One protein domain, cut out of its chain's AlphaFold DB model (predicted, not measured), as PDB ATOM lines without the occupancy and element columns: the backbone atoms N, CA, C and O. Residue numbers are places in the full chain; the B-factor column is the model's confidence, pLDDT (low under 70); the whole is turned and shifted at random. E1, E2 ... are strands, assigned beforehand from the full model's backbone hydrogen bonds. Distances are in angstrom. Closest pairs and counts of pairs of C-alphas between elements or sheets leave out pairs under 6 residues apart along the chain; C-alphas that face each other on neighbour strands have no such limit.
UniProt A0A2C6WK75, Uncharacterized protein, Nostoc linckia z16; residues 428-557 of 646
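This is residues 428 to 557 of the 646 residues of an uncharacterized protein of Nostoc linckia z16 (UniProt A0A2C6WK75). This is a sandwich of two strongly twisted sheets, the larger of E1, E2, E4, E5, E7 and E9, the smaller of E6, E3 and E8, with the strands of one crossing those of the other. The long loop of residues 452 to 474 reaches beyond the sheets and makes one end of the longest axis. The printed part has 130 residues, with no named helix and nine strands, E1 to E9 along the chain; the class is all strand, though under half of the residues, 57, are in named elements. The larger sheet is branched at E9 and the smaller has the order E6, E3, E8; the neighbour pairs in both are antiparallel. It is compact, with a radius of gyration of the C-alphas of 14.8 A, and spans 47 by 29 by 26 A.

Find C-alpha 428 at (159.159, 233.554, 224.909), where E1, residues 428 to 431, begins. E2 is residues 438 to 440, and E3, residues 444 to 451, runs 22.6 A. After the loop, find C-alpha 475 at (166.859, 239.295, 223.591); from there E4 runs 23.3 A to residue 482. E5, residues 488 to 494, covers 19.5 A. Then come E6, residues 501 to 505, E7, residues 511 to 513, and E8, residues 530 to 537, 23.3 A long. E9, residues 545 to 555, is the longest at 31.0 A and ends at C-alpha 555, (160.783, 237.819, 220.921).

Look along E9: E1 and E2 lie on one side of it, beside residues 551 to 554 and 545 to 547, and E4 lies on the other side. Check N 429 and O 553 at 2.8 A for E1, N 438 and O 547 at 2.8 A for E2, and N 477 and O 552 at 2.8 A for E4. E4 and E5 form a hairpin, with N 478 and O 491 2.8 A apart. E7 is an edge strand beside E5, with N 490 and O 511 2.8 A apart. In the other sheet, E3 is the inner strand: N 447 and O 534 to E8 are 2.8 A apart, and N 448 and O 503 to E6 2.8 A. The facing parts of the two sheets are 9.4 A centre to centre, their strands at 54 degrees. Between the sheets, the closest C-alphas of E2 and E8 are those of Ser 438 and Ser 534, 7.4 A.

The C-alphas of Ala 443 and Val 463 are the two farthest apart, 47.5 A. The printed part has no cut. The links E3 to E4, 23 residues, and E7 to E8, 16 residues, are long. The mean pLDDT of the printed part is 91.0; residues 497 to 499 are under 70.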
ATOM      1  N   VAL A 428     157.951 234.334 224.627       92.69
ATOM      2  CA  VAL A 428     159.159 233.554 224.909       92.69
ATOM      3  C   VAL A 428     159.142 232.323 224.007       92.69
ATOM      4  O   VAL A 428     158.107 231.667 223.901       92.69
ATOM      5  N   GLY A 429     160.259 232.042 223.336       92.62
ATOM      6  CA  GLY A 429     160.468 230.813 222.567       92.62
ATOM      7  C   GLY A 429     160.715 229.603 223.469       92.62
ATOM      8  O   GLY A 429     160.579 229.692 224.689       92.62
ATOM      9  N   GLN A 430     161.077 228.461 222.884       91.88
ATOM     10  CA  GLN A 430     161.310 227.245 223.666       91.88
ATOM     11  C   GLN A 430     162.412 227.450 224.711       91.88
ATOM     12  O   GLN A 430     163.425 228.108 224.461       91.88
ATOM     13  N   ILE A 431     162.182 226.891 225.898       93.56
ATOM     14  CA  ILE A 431     163.068 227.027 227.053       93.56
ATOM     15  C   ILE A 431     163.965 225.797 227.116       93.56
ATOM     16  O   ILE A 431     163.471 224.673 227.041       93.56
ATOM     17  N   SER A 432     165.270 226.009 227.280       93.19
ATOM     18  CA  SER A 432     166.230 224.922 227.450       93.19
ATOM     19  C   SER A 432     165.984 224.129 228.736       93.19
ATOM     20  O   SER A 432     165.372 224.613 229.694       93.19
ATOM     21  N   ASP A 433     166.586 222.947 228.814       91.88
ATOM     22  CA  ASP A 433     166.701 222.237 230.082       91.88
ATOM     23  C   ASP A 433     167.501 223.047 231.114       91.88
ATOM     24  O   ASP A 433     168.295 223.939 230.786       91.88
ATOM     25  N   TRP A 434     167.278 222.727 232.390       93.50
ATOM     26  CA  TRP A 434     168.059 223.283 233.491       93.50
ATOM     27  C   TRP A 434     169.505 222.794 233.428       93.50
ATOM     28  O   TRP A 434     169.771 221.599 233.294       93.50
ATOM     29  N   SER A 435     170.441 223.721 233.611       94.44
ATOM     30  CA  SER A 435     171.868 223.448 233.691       94.44
ATOM     31  C   SER A 435     172.227 222.542 234.873       94.44
ATOM     32  O   SER A 435     171.479 222.376 235.847       94.44
ATOM     33  N   THR A 436     173.463 222.048 234.853       91.31
ATOM     34  CA  THR A 436     174.125 221.561 236.066       91.31
ATOM     35  C   THR A 436     174.270 222.686 237.100       91.31
ATOM     36  O   THR A 436     174.110 223.873 236.799       91.31
ATOM     37  N   ALA A 437     174.518 222.308 238.355       93.69
ATOM     38  CA  ALA A 437     174.606 223.256 239.456       93.69
ATOM     39  C   ALA A 437     175.877 224.122 239.384       93.69
ATOM     40  O   ALA A 437     176.983 223.592 239.287       93.69
ATOM     41  N   SER A 438     175.711 225.435 239.541       93.75
ATOM     42  CA  SER A 438     176.779 226.432 239.666       93.75
ATOM     43  C   SER A 438     176.764 227.050 241.062       93.75
ATOM     44  O   SER A 438     175.722 227.512 241.530       93.75
ATOM     45  N   ALA A 439     177.917 227.087 241.729       94.00
ATOM     46  CA  ALA A 439     178.058 227.751 243.021       94.00
ATOM     47  C   ALA A 439     178.126 229.273 242.821       94.00
ATOM     48  O   ALA A 439     179.085 229.781 242.243       94.00
ATOM     49  N   LEU A 440     177.117 230.000 243.302       94.38
ATOM     50  CA  LEU A 440     177.048 231.460 243.226       94.38
ATOM     51  C   LEU A 440     177.072 232.066 244.630       94.38
ATOM     52  O   LEU A 440     176.682 231.441 245.615       94.38
ATOM     53  N   THR A 441     177.568 233.296 244.709       93.75
ATOM     54  CA  THR A 441     177.595 234.134 245.912       93.75
ATOM     55  C   THR A 441     177.357 235.577 245.491       93.75
ATOM     56  O   THR A 441     177.441 235.883 244.303       93.75
ATOM     57  N   ASN A 442     177.187 236.484 246.452       91.81
ATOM     58  CA  ASN A 442     177.076 237.919 246.177       91.81
ATOM     59  C   ASN A 442     178.353 238.540 245.568       91.81
ATOM     60  O   ASN A 442     178.332 239.709 245.191       91.81
ATOM     61  N   ALA A 443     179.453 237.779 245.471       93.31
ATOM     62  CA  ALA A 443     180.716 238.169 244.840       93.31
ATOM     63  C   ALA A 443     181.016 237.409 243.529       93.31
ATOM     64  O   ALA A 443     182.103 237.569 242.965       93.31
ATOM     65  N   LEU A 444     180.080 236.583 243.042       95.00
ATOM     66  CA  LEU A 444     180.197 235.852 241.779       95.00
ATOM     67  C   LEU A 444     179.009 236.144 240.857       95.00
ATOM     68  O   LEU A 444     177.851 236.009 241.253       95.00
ATOM     69  N   LEU A 445     179.317 236.473 239.606       93.94
ATOM     70  CA  LEU A 445     178.380 236.545 238.490       93.94
ATOM     71  C   LEU A 445     178.359 235.213 237.741       93.94
ATOM     72  O   LEU A 445     179.374 234.514 237.657       93.94
ATOM     73  N   LEU A 446     177.211 234.888 237.155       94.50
ATOM     74  CA  LEU A 446     177.077 233.773 236.227       94.50
ATOM     75  C   LEU A 446     177.452 234.265 234.822       94.50
ATOM     76  O   LEU A 446     176.801 235.153 234.284       94.50
ATOM     77  N   ARG A 447     178.505 233.689 234.244       93.44
ATOM     78  CA  ARG A 447     178.968 233.934 232.876       93.44
ATOM     79  C   ARG A 447     178.465 232.819 231.971       93.44
ATOM     80  O   ARG A 447     178.824 231.659 232.177       93.44
ATOM     81  N   ILE A 448     177.666 233.167 230.975       92.62
ATOM     82  CA  ILE A 448     177.106 232.243 229.989       92.62
ATOM     83  C   ILE A 448     177.714 232.585 228.634       92.62
ATOM     84  O   ILE A 448     177.632 233.730 228.211       92.62
ATOM     85  N   VAL A 449     178.314 231.604 227.966       91.38
ATOM     86  CA  VAL A 449     178.728 231.727 226.561       91.38
ATOM     87  C   VAL A 449     177.687 231.015 225.708       91.38
ATOM     88  O   VAL A 449     177.437 229.828 225.939       91.38
ATOM     89  N   LEU A 450     177.061 231.737 224.781       90.19
ATOM     90  CA  LEU A 450     175.926 231.282 223.980       90.19
ATOM     91  C   LEU A 450     176.326 231.068 222.514       90.19
ATOM     92  O   LEU A 450     177.049 231.880 221.945       90.19
ATOM     93  N   MET A 451     175.832 229.995 221.896       88.75
ATOM     94  CA  MET A 451     175.898 229.791 220.443       88.75
ATOM     95  C   MET A 451     174.503 230.007 219.851       88.75
ATOM     96  O   MET A 451     173.520 229.450 220.359       88.75
ATOM     97  N   HIS A 452     174.408 230.845 218.822       89.06
ATOM     98  CA  HIS A 452     173.154 231.177 218.166       89.06
ATOM     99  C   HIS A 452     172.895 230.227 216.992       89.06
ATOM    100  O   HIS A 452     173.812 229.861 216.266       89.06
ATOM    101  N   PRO A 453     171.636 229.822 216.770       90.44
ATOM    102  CA  PRO A 453     171.314 228.919 215.686       90.44
ATOM    103  C   PRO A 453     171.342 229.597 214.323       90.44
ATOM    104  O   PRO A 453     170.987 230.770 214.182       90.44
ATOM    105  N   THR A 454     171.657 228.801 213.303       91.06
ATOM    106  CA  THR A 454     171.586 229.216 211.887       91.06
ATOM    107  C   THR A 454     170.410 228.589 211.133       91.06
ATOM    108  O   THR A 454     170.164 228.913 209.968       91.06
ATOM    109  N   THR A 455     169.648 227.715 211.795       94.06
ATOM    110  CA  THR A 455     168.483 227.025 211.234       94.06
ATOM    111  C   THR A 455     167.264 227.147 212.143       94.06
ATOM    112  O   THR A 455     167.367 227.229 213.368       94.06
ATOM    113  N   ILE A 456     166.077 227.141 211.536       95.62
ATOM    114  CA  ILE A 456     164.813 226.964 212.257       95.62
ATOM    115  C   ILE A 456     164.839 225.587 212.919       95.62
ATOM    116  O   ILE A 456     165.303 224.619 212.320       95.62
ATOM    117  N   ARG A 457     164.339 225.489 214.151       94.56
ATOM    118  CA  ARG A 457     164.360 224.234 214.914       94.56
ATOM    119  C   ARG A 457     163.660 223.089 214.174       94.56
ATOM    120  O   ARG A 457     162.602 223.281 213.574       94.56
ATOM    121  N   ASP A 458     164.241 221.896 214.257       94.06
ATOM    122  CA  ASP A 458     163.761 220.699 213.546       94.06
ATOM    123  C   ASP A 458     162.378 220.226 214.012       94.06
ATOM    124  O   ASP A 458     161.663 219.555 213.272       94.06
ATOM    125  N   ASP A 459     161.982 220.581 215.236       93.12
ATOM    126  CA  ASP A 459     160.682 220.245 215.818       93.12
ATOM    127  C   ASP A 459     159.598 221.310 215.559       93.12
ATOM    128  O   ASP A 459     158.492 221.211 216.097       93.12
ATOM    129  N   TYR A 460     159.892 222.342 214.755       96.00
ATOM    130  CA  TYR A 460     158.925 223.388 214.431       96.00
ATOM    131  C   TYR A 460     157.759 222.808 213.602       96.00
ATOM    132  O   TYR A 460     158.002 222.136 212.600       96.00
ATOM    133  N   PRO A 461     156.483 223.049 213.964       94.31
ATOM    134  CA  PRO A 461     155.332 222.394 213.334       94.31
ATOM    135  C   PRO A 461     154.927 223.058 212.004       94.31
ATOM    136  O   PRO A 461     153.773 223.441 211.818       94.31
ATOM    137  N   ASP A 462     155.878 223.217 211.085       95.75
ATOM    138  CA  ASP A 462     155.673 223.761 209.743       95.75
ATOM    139  C   ASP A 462     156.720 223.213 208.761       95.75
ATOM    140  O   ASP A 462     157.771 222.710 209.153       95.75
ATOM    141  N   VAL A 463     156.466 223.360 207.461       93.31
ATOM    142  CA  VAL A 463     157.365 222.895 206.393       93.31
ATOM    143  C   VAL A 463     158.733 223.594 206.368       93.31
ATOM    144  O   VAL A 463     159.622 223.142 205.646       93.31
ATOM    145  N   ILE A 464     158.909 224.687 207.120       95.44
ATOM    146  CA  ILE A 464     160.186 225.408 207.275       95.44
ATOM    147  C   ILE A 464     161.103 224.850 208.375       95.44
ATOM    148  O   ILE A 464     162.185 225.402 208.582       95.44
ATOM    149  N   ALA A 465     160.705 223.787 209.083       95.81
ATOM    150  CA  ALA A 465     161.561 223.123 210.067       95.81
ATOM    151  C   ALA A 465     162.923 222.726 209.462       95.81
ATOM    152  O   ALA A 465     162.987 222.234 208.332       95.81
ATOM    153  N   GLY A 466     164.014 222.985 210.189       94.62
ATOM    154  CA  GLY A 466     165.387 222.692 209.757       94.62
ATOM    155  C   GLY A 466     165.944 223.600 208.649       94.62
ATOM    156  O   GLY A 466     167.104 223.457 208.263       94.62
ATOM    157  N   MET A 467     165.163 224.544 208.106       95.12
ATOM    158  CA  MET A 467     165.648 225.442 207.051       95.12
ATOM    159  C   MET A 467     166.604 226.508 207.603       95.12
ATOM    160  O   MET A 467     166.379 227.064 208.678       95.12
ATOM    161  N   VAL A 468     167.637 226.845 206.823       93.81
ATOM    162  CA  VAL A 468     168.567 227.945 207.125       93.81
ATOM    163  C   VAL A 468     167.816 229.276 207.129       93.81
ATOM    164  O   VAL A 468     167.155 229.624 206.148       93.81
ATOM    165  N   ALA A 469     167.940 230.030 208.218       93.44
ATOM    166  CA  ALA A 469     167.315 231.337 208.383       93.44
ATOM    167  C   ALA A 469     168.100 232.194 209.385       93.44
ATOM    168  O   ALA A 469     168.922 231.689 210.146       93.44
ATOM    169  N   GLN A 470     167.854 233.503 209.396       91.81
ATOM    170  CA  GLN A 470     168.531 234.405 210.326       91.81
ATOM    171  C   GLN A 470     167.763 234.502 211.647       91.81
ATOM    172  O   GLN A 470     166.548 234.725 211.635       91.81
ATOM    173  N   LEU A 471     168.480 234.377 212.772       91.00
ATOM    174  CA  LEU A 471     167.916 234.552 214.109       91.00
ATOM    175  C   LEU A 471     167.210 235.905 214.209       91.00
ATOM    176  O   LEU A 471     167.775 236.954 213.898       91.00
ATOM    177  N   ASN A 472     165.966 235.870 214.672       91.81
ATOM    178  CA  ASN A 472     165.102 237.039 214.714       91.81
ATOM    179  C   ASN A 472     164.767 237.526 216.124       91.81
ATOM    180  O   ASN A 472     164.108 238.552 216.263       91.81
ATOM    181  N   ALA A 473     165.208 236.820 217.163       91.12
ATOM    182  CA  ALA A 473     165.070 237.279 218.537       91.12
ATOM    183  C   ALA A 473     165.965 238.502 218.793       91.12
ATOM    184  O   ALA A 473     167.067 238.602 218.262       91.12
ATOM    185  N   THR A 474     165.506 239.426 219.639       88.31
ATOM    186  CA  THR A 474     166.279 240.621 220.039       88.31
ATOM    187  C   THR A 474     166.894 240.489 221.427       88.31
ATOM    188  O   THR A 474     167.769 241.273 221.802       88.31
ATOM    189  N   LYS A 475     166.419 239.521 222.218       91.69
ATOM    190  CA  LYS A 475     166.859 239.295 223.591       91.69
ATOM    191  C   LYS A 475     166.952 237.811 223.918       91.69
ATOM    192  O   LYS A 475     166.210 236.982 223.390       91.69
ATOM    193  N   VAL A 476     167.802 237.511 224.886       93.00
ATOM    194  CA  VAL A 476     167.875 236.236 225.589       93.00
ATOM    195  C   VAL A 476     167.271 236.419 226.976       93.00
ATOM    196  O   VAL A 476     167.604 237.362 227.693       93.00
ATOM    197  N   ARG A 477     166.377 235.514 227.369       94.88
ATOM    198  CA  ARG A 477     165.824 235.443 228.721       94.88
ATOM    199  C   ARG A 477     166.496 234.313 229.488       94.88
ATOM    200  O   ARG A 477     166.414 233.154 229.086       94.88
ATOM    201  N   VAL A 478     167.131 234.652 230.608       95.88
ATOM    202  CA  VAL A 478     167.791 233.698 231.507       95.88
ATOM    203  C   VAL A 478     166.970 233.542 232.778       95.88
ATOM    204  O   VAL A 478     166.685 234.515 233.479       95.88
ATOM    205  N   TYR A 479     166.618 232.301 233.089       96.19
ATOM    206  CA  TYR A 479     165.946 231.908 234.320       96.19
ATOM    207  C   TYR A 479     166.970 231.284 235.262       96.19
ATOM    208  O   TYR A 479     167.664 230.355 234.867       96.19
ATOM    209  N   VAL A 480     167.055 231.745 236.509       96.00
ATOM    210  CA  VAL A 480     167.992 231.219 237.515       96.00
ATOM    211  C   VAL A 480     167.228 230.846 238.780       96.00
ATOM    212  O   VAL A 480     166.434 231.640 239.283       96.00
ATOM    213  N   ARG A 481     167.465 229.649 239.322       94.88
ATOM    214  CA  ARG A 481     166.851 229.190 240.580       94.88
ATOM    215  C   ARG A 481     167.843 228.422 241.457       94.88
ATOM    216  O   ARG A 481     168.780 227.833 240.917       94.88
ATOM    217  N   PRO A 482     167.631 228.347 242.780       94.44
ATOM    218  CA  PRO A 482     168.373 227.421 243.634       94.44
ATOM    219  C   PRO A 482     168.133 225.951 243.244       94.44
ATOM    220  O   PRO A 482     167.031 225.569 242.836       94.44
ATOM    221  N   VAL A 483     169.154 225.103 243.395       93.44
ATOM    222  CA  VAL A 483     169.017 223.643 243.245       93.44
ATOM    223  C   VAL A 483     168.004 223.124 244.270       93.44
ATOM    224  O   VAL A 483     168.115 223.415 245.457       93.44
ATOM    225  N   GLY A 484     167.027 222.336 243.816       84.81
ATOM    226  CA  GLY A 484     165.933 221.832 244.660       84.81
ATOM    227  C   GLY A 484     164.661 222.690 244.637       84.81
ATOM    228  O   GLY A 484     163.671 222.307 245.256       84.81
ATOM    229  N   GLY A 485     164.654 223.795 243.881       83.00
ATOM    230  CA  GLY A 485     163.485 224.657 243.685       83.00
ATOM    231  C   GLY A 485     163.557 225.970 244.470       83.00
ATOM    232  O   GLY A 485     164.510 226.235 245.197       83.00
ATOM    233  N   GLY A 486     162.552 226.826 244.282       86.31
ATOM    234  CA  GLY A 486     162.488 228.164 244.875       86.31
ATOM    235  C   GLY A 486     162.046 229.220 243.864       86.31
ATOM    236  O   GLY A 486     161.600 228.893 242.766       86.31
ATOM    237  N   THR A 487     162.168 230.494 244.241       90.94
ATOM    238  CA  THR A 487     161.860 231.625 243.357       90.94
ATOM    239  C   THR A 487     162.802 231.645 242.157       90.94
ATOM    240  O   THR A 487     164.021 231.605 242.326       90.94
ATOM    241  N   ILE A 488     162.238 231.739 240.952       94.94
ATOM    242  CA  ILE A 488     163.008 231.871 239.716       94.94
ATOM    243  C   ILE A 488     163.290 233.355 239.498       94.94
ATOM    244  O   ILE A 488     162.356 234.147 239.377       94.94
ATOM    245  N   GLN A 489     164.561 233.735 239.440       94.94
ATOM    246  CA  GLN A 489     164.980 235.057 238.984       94.94
ATOM    247  C   GLN A 489     165.050 235.069 237.457       94.94
ATOM    248  O   GLN A 489     165.562 234.127 236.854       94.94
ATOM    249  N   VAL A 490     164.524 236.123 236.841       96.19
ATOM    250  CA  VAL A 490     164.414 236.271 235.386       96.19
ATOM    251  C   VAL A 490     165.191 237.501 234.945       96.19
ATOM    252  O   VAL A 490     164.956 238.598 235.459       96.19
ATOM    253  N   PHE A 491     166.083 237.311 233.980       95.56
ATOM    254  CA  PHE A 491     166.937 238.346 233.411       95.56
ATOM    255  C   PHE A 491     166.719 238.420 231.901       95.56
ATOM    256  O   PHE A 491     166.833 237.402 231.225       95.56
ATOM    257  N   ASP A 492     166.445 239.616 231.382       93.94
ATOM    258  CA  ASP A 492     166.283 239.861 229.947       93.94
ATOM    259  C   ASP A 492     167.500 240.622 229.427       93.94
ATOM    260  O   ASP A 492     167.724 241.775 229.801       93.94
ATOM    261  N   ILE A 493     168.275 239.981 228.561       91.81
ATOM    262  CA  ILE A 493     169.543 240.501 228.053       91.81
ATOM    263  C   ILE A 493     169.414 240.759 226.547       91.81
ATOM    264  O   ILE A 493     168.993 239.857 225.827       91.81
ATOM    265  N   PRO A 494     169.728 241.969 226.048       90.00
ATOM    266  CA  PRO A 494     169.836 242.232 224.613       90.00
ATOM    267  C   PRO A 494     170.904 241.367 223.951       90.00
ATOM    268  O   PRO A 494     171.985 241.228 224.510       90.00
ATOM    269  N   ILE A 495     170.605 240.861 222.758       88.25
ATOM    270  CA  ILE A 495     171.600 240.227 221.889       88.25
ATOM    271  C   ILE A 495     172.402 241.353 221.226       88.25
ATOM    272  O   ILE A 495     171.818 242.214 220.562       88.25
ATOM    273  N   VAL A 496     173.717 241.391 221.449       78.62
ATOM    274  CA  VAL A 496     174.626 242.452 220.976       78.62
ATOM    275  C   VAL A 496     175.609 242.001 219.890       78.62
ATOM    276  O   VAL A 496     176.211 242.870 219.260       78.62
ATOM    277  N   GLY A 497     175.720 240.700 219.593       67.12
ATOM    278  CA  GLY A 497     176.307 240.212 218.337       67.12
ATOM    279  C   GLY A 497     177.137 238.921 218.410       67.12
ATOM    280  O   GLY A 497     177.773 238.655 219.422       67.12
ATOM    281  N   GLU A 498     177.125 238.223 217.261       63.97
ATOM    282  CA  GLU A 498     177.840 237.013 216.786       63.97
ATOM    283  C   GLU A 498     177.917 235.771 217.700       63.97
ATOM    284  O   GLU A 498     177.771 235.820 218.917       63.97
ATOM    285  N   ASP A 499     178.106 234.606 217.069       66.19
ATOM    286  CA  ASP A 499     178.228 233.320 217.757       66.19
ATOM    287  C   ASP A 499     179.326 233.335 218.824       66.19
ATOM    288  O   ASP A 499     180.453 233.771 218.584       66.19
ATOM    289  N   GLY A 500     179.009 232.802 220.005       72.25
ATOM    290  CA  GLY A 500     179.899 232.848 221.162       72.25
ATOM    291  C   GLY A 500     179.685 234.066 222.062       72.25
ATOM    292  O   GLY A 500     180.577 234.380 222.854       72.25
ATOM    293  N   GLU A 501     178.527 234.732 221.968       84.50
ATOM    294  CA  GLU A 501     178.145 235.864 222.816       84.50
ATOM    295  C   GLU A 501     178.307 235.533 224.309       84.50
ATOM    296  O   GLU A 501     177.840 234.505 224.809       84.50
ATOM    297  N   GLU A 502     178.968 236.434 225.041       88.50
ATOM    298  CA  GLU A 502     179.138 236.330 226.485       88.50
ATOM    299  C   GLU A 502     178.096 237.170 227.228       88.50
ATOM    300  O   GLU A 502     178.050 238.394 227.119       88.50
ATOM    301  N   ILE A 503     177.320 236.502 228.077       90.00
ATOM    302  CA  ILE A 503     176.278 237.096 228.904       90.00
ATOM    303  C   ILE A 503     176.678 236.999 230.378       90.00
ATOM    304  O   ILE A 503     176.931 235.913 230.903       90.00
ATOM    305  N   LEU A 504     176.674 238.139 231.074       90.94
ATOM    306  CA  LEU A 504     176.893 238.215 232.519       90.94
ATOM    307  C   LEU A 504     175.567 238.415 233.258       90.94
ATOM    308  O   LEU A 504     174.894 239.435 233.116       90.94
ATOM    309  N   VAL A 505     175.212 237.440 234.088       91.44
ATOM    310  CA  VAL A 505     173.966 237.391 234.853       91.44
ATOM    311  C   VAL A 505     174.270 237.599 236.335       91.44
ATOM    312  O   VAL A 505     175.208 237.019 236.885       91.44
ATOM    313  N   GLY A 506     173.464 238.428 236.995       85.12
ATOM    314  CA  GLY A 506     173.572 238.715 238.428       85.12
ATOM    315  C   GLY A 506     173.870 240.175 238.768       85.12
ATOM    316  O   GLY A 506     173.582 240.588 239.885       85.12
ATOM    317  N   SER A 507     174.384 240.971 237.829       81.19
ATOM    318  CA  SER A 507     174.552 242.430 237.969       81.19
ATOM    319  C   SER A 507     173.359 243.223 237.419       81.19
ATOM    320  O   SER A 507     173.234 244.422 237.665       81.19
ATOM    321  N   LEU A 508     172.491 242.550 236.662       78.56
ATOM    322  CA  LEU A 508     171.328 243.116 235.988       78.56
ATOM    323  C   LEU A 508     170.093 243.111 236.896       78.56
ATOM    324  O   LEU A 508     169.964 242.279 237.795       78.56
ATOM    325  N   VAL A 509     169.154 244.020 236.624       81.56
ATOM    326  CA  VAL A 509     167.851 244.039 237.300       81.56
ATOM    327  C   VAL A 509     167.082 242.772 236.928       81.56
ATOM    328  O   VAL A 509     166.786 242.543 235.757       81.56
ATOM    329  N   SER A 510     166.751 241.959 237.928       87.62
ATOM    330  CA  SER A 510     165.938 240.756 237.756       87.62
ATOM    331  C   SER A 510     164.477 241.009 238.109       87.62
ATOM    332  O   SER A 510     164.184 241.722 239.071       87.62
ATOM    333  N   SER A 511     163.569 240.319 237.426       92.00
ATOM    334  CA  SER A 511     162.213 240.070 237.935       92.00
ATOM    335  C   SER A 511     162.121 238.662 238.538       92.00
ATOM    336  O   SER A 511     163.087 237.900 238.493       92.00
ATOM    337  N   THR A 512     160.986 238.309 239.143       92.50
ATOM    338  CA  THR A 512     160.775 236.979 239.737       92.50
ATOM    339  C   THR A 512     159.563 236.280 239.137       92.50
ATOM    340  O   THR A 512     158.515 236.906 238.986       92.50
ATOM    341  N   ALA A 513     159.677 234.978 238.880       91.44
ATOM    342  CA  ALA A 513     158.592 234.116 238.422       91.44
ATOM    343  C   ALA A 513     158.390 232.922 239.371       91.44
ATOM    344  O   ALA A 513     159.334 232.437 240.003       91.44
ATOM    345  N   SER A 514     157.146 232.446 239.473       87.56
ATOM    346  CA  SER A 514     156.788 231.261 240.263       87.56
ATOM    347  C   SER A 514     156.975 229.954 239.492       87.56
ATOM    348  O   SER A 514     157.281 228.938 240.105       87.56
ATOM    349  N   ASN A 515     156.823 229.984 238.165       90.38
ATOM    350  CA  ASN A 515     156.998 228.849 237.261       90.38
ATOM    351  C   ASN A 515     157.608 229.322 235.933       90.38
ATOM    352  O   ASN A 515     157.522 230.504 235.594       90.38
ATOM    353  N   LEU A 516     158.189 228.391 235.171       92.00
ATOM    354  CA  LEU A 516     158.518 228.637 233.765       92.00
ATOM    355  C   LEU A 516     157.218 228.803 232.955       92.00
ATOM    356  O   LEU A 516     156.239 228.113 233.254       92.00
ATOM    357  N   PRO A 517     157.171 229.708 231.961       91.50
ATOM    358  CA  PRO A 517     155.990 229.860 231.124       91.50
ATOM    359  C   PRO A 517     155.785 228.632 230.231       91.50
ATOM    360  O   PRO A 517     156.744 228.025 229.757       91.50
ATOM    361  N   THR A 518     154.524 228.290 229.968       90.25
ATOM    362  CA  THR A 518     154.171 227.293 228.954       90.25
ATOM    363  C   THR A 518     154.309 227.924 227.574       90.25
ATOM    364  O   THR A 518     153.629 228.907 227.280       90.25
ATOM    365  N   VAL A 519     155.169 227.357 226.731       89.81
ATOM    366  CA  VAL A 519     155.430 227.862 225.378       89.81
ATOM    367  C   VAL A 519     154.683 226.995 224.360       89.81
ATOM    368  O   VAL A 519     154.906 225.785 224.330       89.81
ATOM    369  N   PRO A 520     153.793 227.566 223.527       89.69
ATOM    370  CA  PRO A 520     153.149 226.821 222.448       89.69
ATOM    371  C   PRO A 520     154.168 226.234 221.464       89.69
ATOM    372  O   PRO A 520     155.192 226.849 221.172       89.69
ATOM    373  N   SER A 521     153.871 225.064 220.895       87.50
ATOM    374  CA  SER A 521     154.789 224.374 219.977       87.50
ATOM    375  C   SER A 521     155.061 225.143 218.686       87.50
ATOM    376  O   SER A 521     156.083 224.905 218.060       87.50
ATOM    377  N   ASN A 522     154.198 226.081 218.295       86.69
ATOM    378  CA  ASN A 522     154.349 226.925 217.110       86.69
ATOM    379  C   ASN A 522     154.972 228.302 217.403       86.69
ATOM    380  O   ASN A 522     155.063 229.118 216.493       86.69
ATOM    381  N   VAL A 523     155.376 228.586 218.647       89.88
ATOM    382  CA  VAL A 523     155.991 229.867 219.033       89.88
ATOM    383  C   VAL A 523     157.498 229.705 219.199       89.88
ATOM    384  O   VAL A 523     157.976 228.739 219.798       89.88
ATOM    385  N   GLY A 524     158.242 230.677 218.671       91.44
ATOM    386  CA  GLY A 524     159.700 230.666 218.623       91.44
ATOM    387  C   GLY A 524     160.198 229.780 217.486       91.44
ATOM    388  O   GLY A 524     160.029 228.563 217.514       91.44
ATOM    389  N   LEU A 525     160.819 230.403 216.486       94.38
ATOM    390  CA  LEU A 525     161.362 229.720 215.304       94.38
ATOM    391  C   LEU A 525     162.696 229.013 215.599       94.38
ATOM    392  O   LEU A 525     163.065 228.062 214.921       94.38
ATOM    393  N   PHE A 526     163.405 229.457 216.634       93.56
ATOM    394  CA  PHE A 526     164.776 229.064 216.929       93.56
ATOM    395  C   PHE A 526     164.893 228.493 218.344       93.56
ATOM    396  O   PHE A 526     164.275 229.016 219.277       93.56
ATOM    397  N   ASN A 527     165.722 227.460 218.499       90.81
ATOM    398  CA  ASN A 527     166.125 226.907 219.793       90.81
ATOM    399  C   ASN A 527     167.555 227.334 220.131       90.81
ATOM    400  O   ASN A 527     168.346 227.666 219.254       90.81
ATOM    401  N   ILE A 528     167.901 227.310 221.413       88.19
ATOM    402  CA  ILE A 528     169.288 227.492 221.841       88.19
ATOM    403  C   ILE A 528     170.080 226.237 221.439       88.19
ATOM    404  O   ILE A 528     169.804 225.161 221.966       88.19
ATOM    405  N   GLU A 529     171.042 226.367 220.517       80.31
ATOM    406  CA  GLU A 529     171.870 225.246 220.026       80.31
ATOM    407  C   GLU A 529     172.840 224.726 221.093       80.31
ATOM    408  O   GLU A 529     173.070 223.523 221.212       80.31
ATOM    409  N   GLY A 530     173.386 225.626 221.913       84.81
ATOM    410  CA  GLY A 530     174.239 225.258 223.031       84.81
ATOM    411  C   GLY A 530     174.679 226.456 223.860       84.81
ATOM    412  O   GLY A 530     174.733 227.590 223.385       84.81
ATOM    413  N   PHE A 531     174.997 226.197 225.126       90.38
ATOM    414  CA  PHE A 531     175.534 227.200 226.036       90.38
ATOM    415  C   PHE A 531     176.475 226.573 227.063       90.38
ATOM    416  O   PHE A 531     176.315 225.415 227.457       90.38
ATOM    417  N   VAL A 532     177.438 227.360 227.541       89.88
ATOM    418  CA  VAL A 532     178.352 226.964 228.619       89.88
ATOM    419  C   VAL A 532     178.262 227.969 229.759       89.88
ATOM    420  O   VAL A 532     178.522 229.157 229.579       89.88
ATOM    421  N   GLY A 533     177.902 227.478 230.946       91.31
ATOM    422  CA  GLY A 533     177.883 228.261 232.179       91.31
ATOM    423  C   GLY A 533     179.211 228.188 232.928       91.31
ATOM    424  O   GLY A 533     179.789 227.118 233.096       91.31
ATOM    425  N   SER A 534     179.672 229.328 233.423       93.62
ATOM    426  CA  SER A 534     180.838 229.475 234.295       93.62
ATOM    427  C   SER A 534     180.605 230.620 235.283       93.62
ATOM    428  O   SER A 534     179.598 231.319 235.205       93.62
ATOM    429  N   THR A 535     181.509 230.824 236.237       94.06
ATOM    430  CA  THR A 535     181.416 231.939 237.191       94.06
ATOM    431  C   THR A 535     182.577 232.899 237.016       94.06
ATOM    432  O   THR A 535     183.711 232.462 236.819       94.06
ATOM    433  N   VAL A 536     182.314 234.192 237.173       95.25
ATOM    434  CA  VAL A 536     183.337 235.244 237.185       95.25
ATOM    435  C   VAL A 536     183.157 236.132 238.412       95.25
ATOM    436  O   VAL A 536     182.052 236.268 238.933       95.25
ATOM    437  N   SER A 537     184.239 236.719 238.914       94.31
ATOM    438  CA  SER A 537     184.176 237.634 240.056       94.31
ATOM    439  C   SER A 537     183.378 238.898 239.721       94.31
ATOM    440  O   SER A 537     183.613 239.531 238.695       94.31
ATOM    441  N   GLY A 538     182.462 239.289 240.607       92.12
ATOM    442  CA  GLY A 538     181.662 240.506 240.463       92.12
ATOM    443  C   GLY A 538     180.523 240.583 241.478       92.12
ATOM    444  O   GLY A 538     180.048 239.560 241.962       92.12
ATOM    445  N   SER A 539     180.078 241.795 241.816       91.75
ATOM    446  CA  SER A 539     178.930 241.975 242.717       91.75
ATOM    447  C   SER A 539     177.663 241.421 242.068       91.75
ATOM    448  O   SER A 539     177.328 241.839 240.960       91.75
ATOM    449  N   SER A 540     176.945 240.532 242.755       92.75
ATOM    450  CA  SER A 540     175.742 239.888 242.218       92.75
ATOM    451  C   SER A 540     174.551 239.923 243.179       92.75
ATOM    452  O   SER A 540     174.704 240.069 244.393       92.75
ATOM    453  N   VAL A 541     173.350 239.759 242.620       90.62
ATOM    454  CA  VAL A 541     172.085 239.624 243.367       90.62
ATOM    455  C   VAL A 541     171.890 238.241 244.001       90.62
ATOM    456  O   VAL A 541     170.891 238.019 244.689       90.62
ATOM    457  N   PHE A 542     172.800 237.292 243.769       91.38
ATOM    458  CA  PHE A 542     172.662 235.923 244.260       91.38
ATOM    459  C   PHE A 542     173.143 235.804 245.708       91.38
ATOM    460  O   PHE A 542     174.181 236.344 246.092       91.38
ATOM    461  N   SER A 543     172.406 235.058 246.533       91.38
ATOM    462  CA  SER A 543     172.907 234.634 247.841       91.38
ATOM    463  C   SER A 543     173.866 233.450 247.680       91.38
ATOM    464  O   SER A 543     173.967 232.848 246.616       91.38
ATOM    465  N   THR A 544     174.615 233.125 248.737       93.75
ATOM    466  CA  THR A 544     175.528 231.972 248.703       93.75
ATOM    467  C   THR A 544     174.730 230.676 248.570       93.75
ATOM    468  O   THR A 544     173.937 230.354 249.455       93.75
ATOM    469  N   GLY A 545     174.951 229.924 247.491       93.75
ATOM    470  CA  GLY A 545     174.262 228.659 247.244       93.75
ATOM    471  C   GLY A 545     174.587 228.032 245.890       93.75
ATOM    472  O   GLY A 545     175.358 228.572 245.099       93.75
ATOM    473  N   ASN A 546     173.975 226.877 245.623       95.50
ATOM    474  CA  ASN A 546     174.049 226.205 244.328       95.50
ATOM    475  C   ASN A 546     172.810 226.549 243.502       95.50
ATOM    476  O   ASN A 546     171.683 226.345 243.961       95.50
ATOM    477  N   TYR A 547     173.022 227.024 242.279       95.94
ATOM    478  CA  TYR A 547     171.976 227.475 241.367       95.94
ATOM    479  C   TYR A 547     171.993 226.684 240.066       95.94
ATOM    480  O   TYR A 547     173.029 226.189 239.639       95.94
ATOM    481  N   GLN A 548     170.837 226.593 239.428       95.75
ATOM    482  CA  GLN A 548     170.668 226.094 238.067       95.75
ATOM    483  C   GLN A 548     170.094 227.224 237.225       95.75
ATOM    484  O   GLN A 548     169.358 228.069 237.748       95.75
ATOM    485  N   PHE A 549     170.378 227.210 235.929       95.12
ATOM    486  CA  PHE A 549     169.794 228.161 234.997       95.12
ATOM    487  C   PHE A 549     169.282 227.476 233.732       95.12
ATOM    488  O   PHE A 549     169.759 226.409 233.363       95.12
ATOM    489  N   CYS A 550     168.300 228.083 233.080       95.06
ATOM    490  CA  CYS A 550     167.882 227.736 231.727       95.06
ATOM    491  C   CYS A 550     167.657 229.011 230.914       95.06
ATOM    492  O   CYS A 550     167.565 230.114 231.468       95.06
ATOM    493  N   ILE A 551     167.626 228.865 229.594       95.19
ATOM    494  CA  ILE A 551     167.684 229.981 228.654       95.19
ATOM    495  C   ILE A 551     166.588 229.819 227.602       95.19
ATOM    496  O   ILE A 551     166.286 228.706 227.180       95.19
ATOM    497  N   ALA A 552     166.008 230.934 227.172       95.00
ATOM    498  CA  ALA A 552     165.106 230.995 226.030       95.00
ATOM    499  C   ALA A 552     165.329 232.279 225.228       95.00
ATOM    500  O   ALA A 552     165.761 233.297 225.776       95.00
ATOM    501  N   TYR A 553     164.965 232.267 223.950       94.00
ATOM    502  CA  TYR A 553     164.857 233.501 223.177       94.00
ATOM    503  C   TYR A 553     163.597 234.275 223.560       94.00
ATOM    504  O   TYR A 553     162.511 233.706 223.684       94.00
ATOM    505  N   LEU A 554     163.740 235.584 223.736       93.12
ATOM    506  CA  LEU A 554     162.638 236.504 223.978       93.12
ATOM    507  C   LEU A 554     162.402 237.333 222.715       93.12
ATOM    508  O   LEU A 554     163.262 238.099 222.277       93.12
ATOM    509  N   ASN A 555     161.213 237.167 222.146       91.62
ATOM    510  CA  ASN A 555     160.783 237.819 220.921       91.62
ATOM    511  C   ASN A 555     159.908 239.020 221.285       91.62
ATOM    512  O   ASN A 555     158.828 238.843 221.854       91.62
ATOM    513  N   ILE A 556     160.405 240.226 221.008       91.44
ATOM    514  CA  ILE A 556     159.703 241.494 221.250       91.44
ATOM    515  C   ILE A 556     159.718 242.299 219.960       91.44
ATOM    516  O   ILE A 556     160.800 242.664 219.492       91.44
ATOM    517  N   ASN A 557     158.538 242.611 219.423       90.88
ATOM    518  CA  ASN A 557     158.359 243.244 218.114       90.88
ATOM    519  C   ASN A 557     159.102 242.495 216.997       90.88
ATOM    520  O   ASN A 557     159.684 243.108 216.099       90.88
TER     521      ASN A 557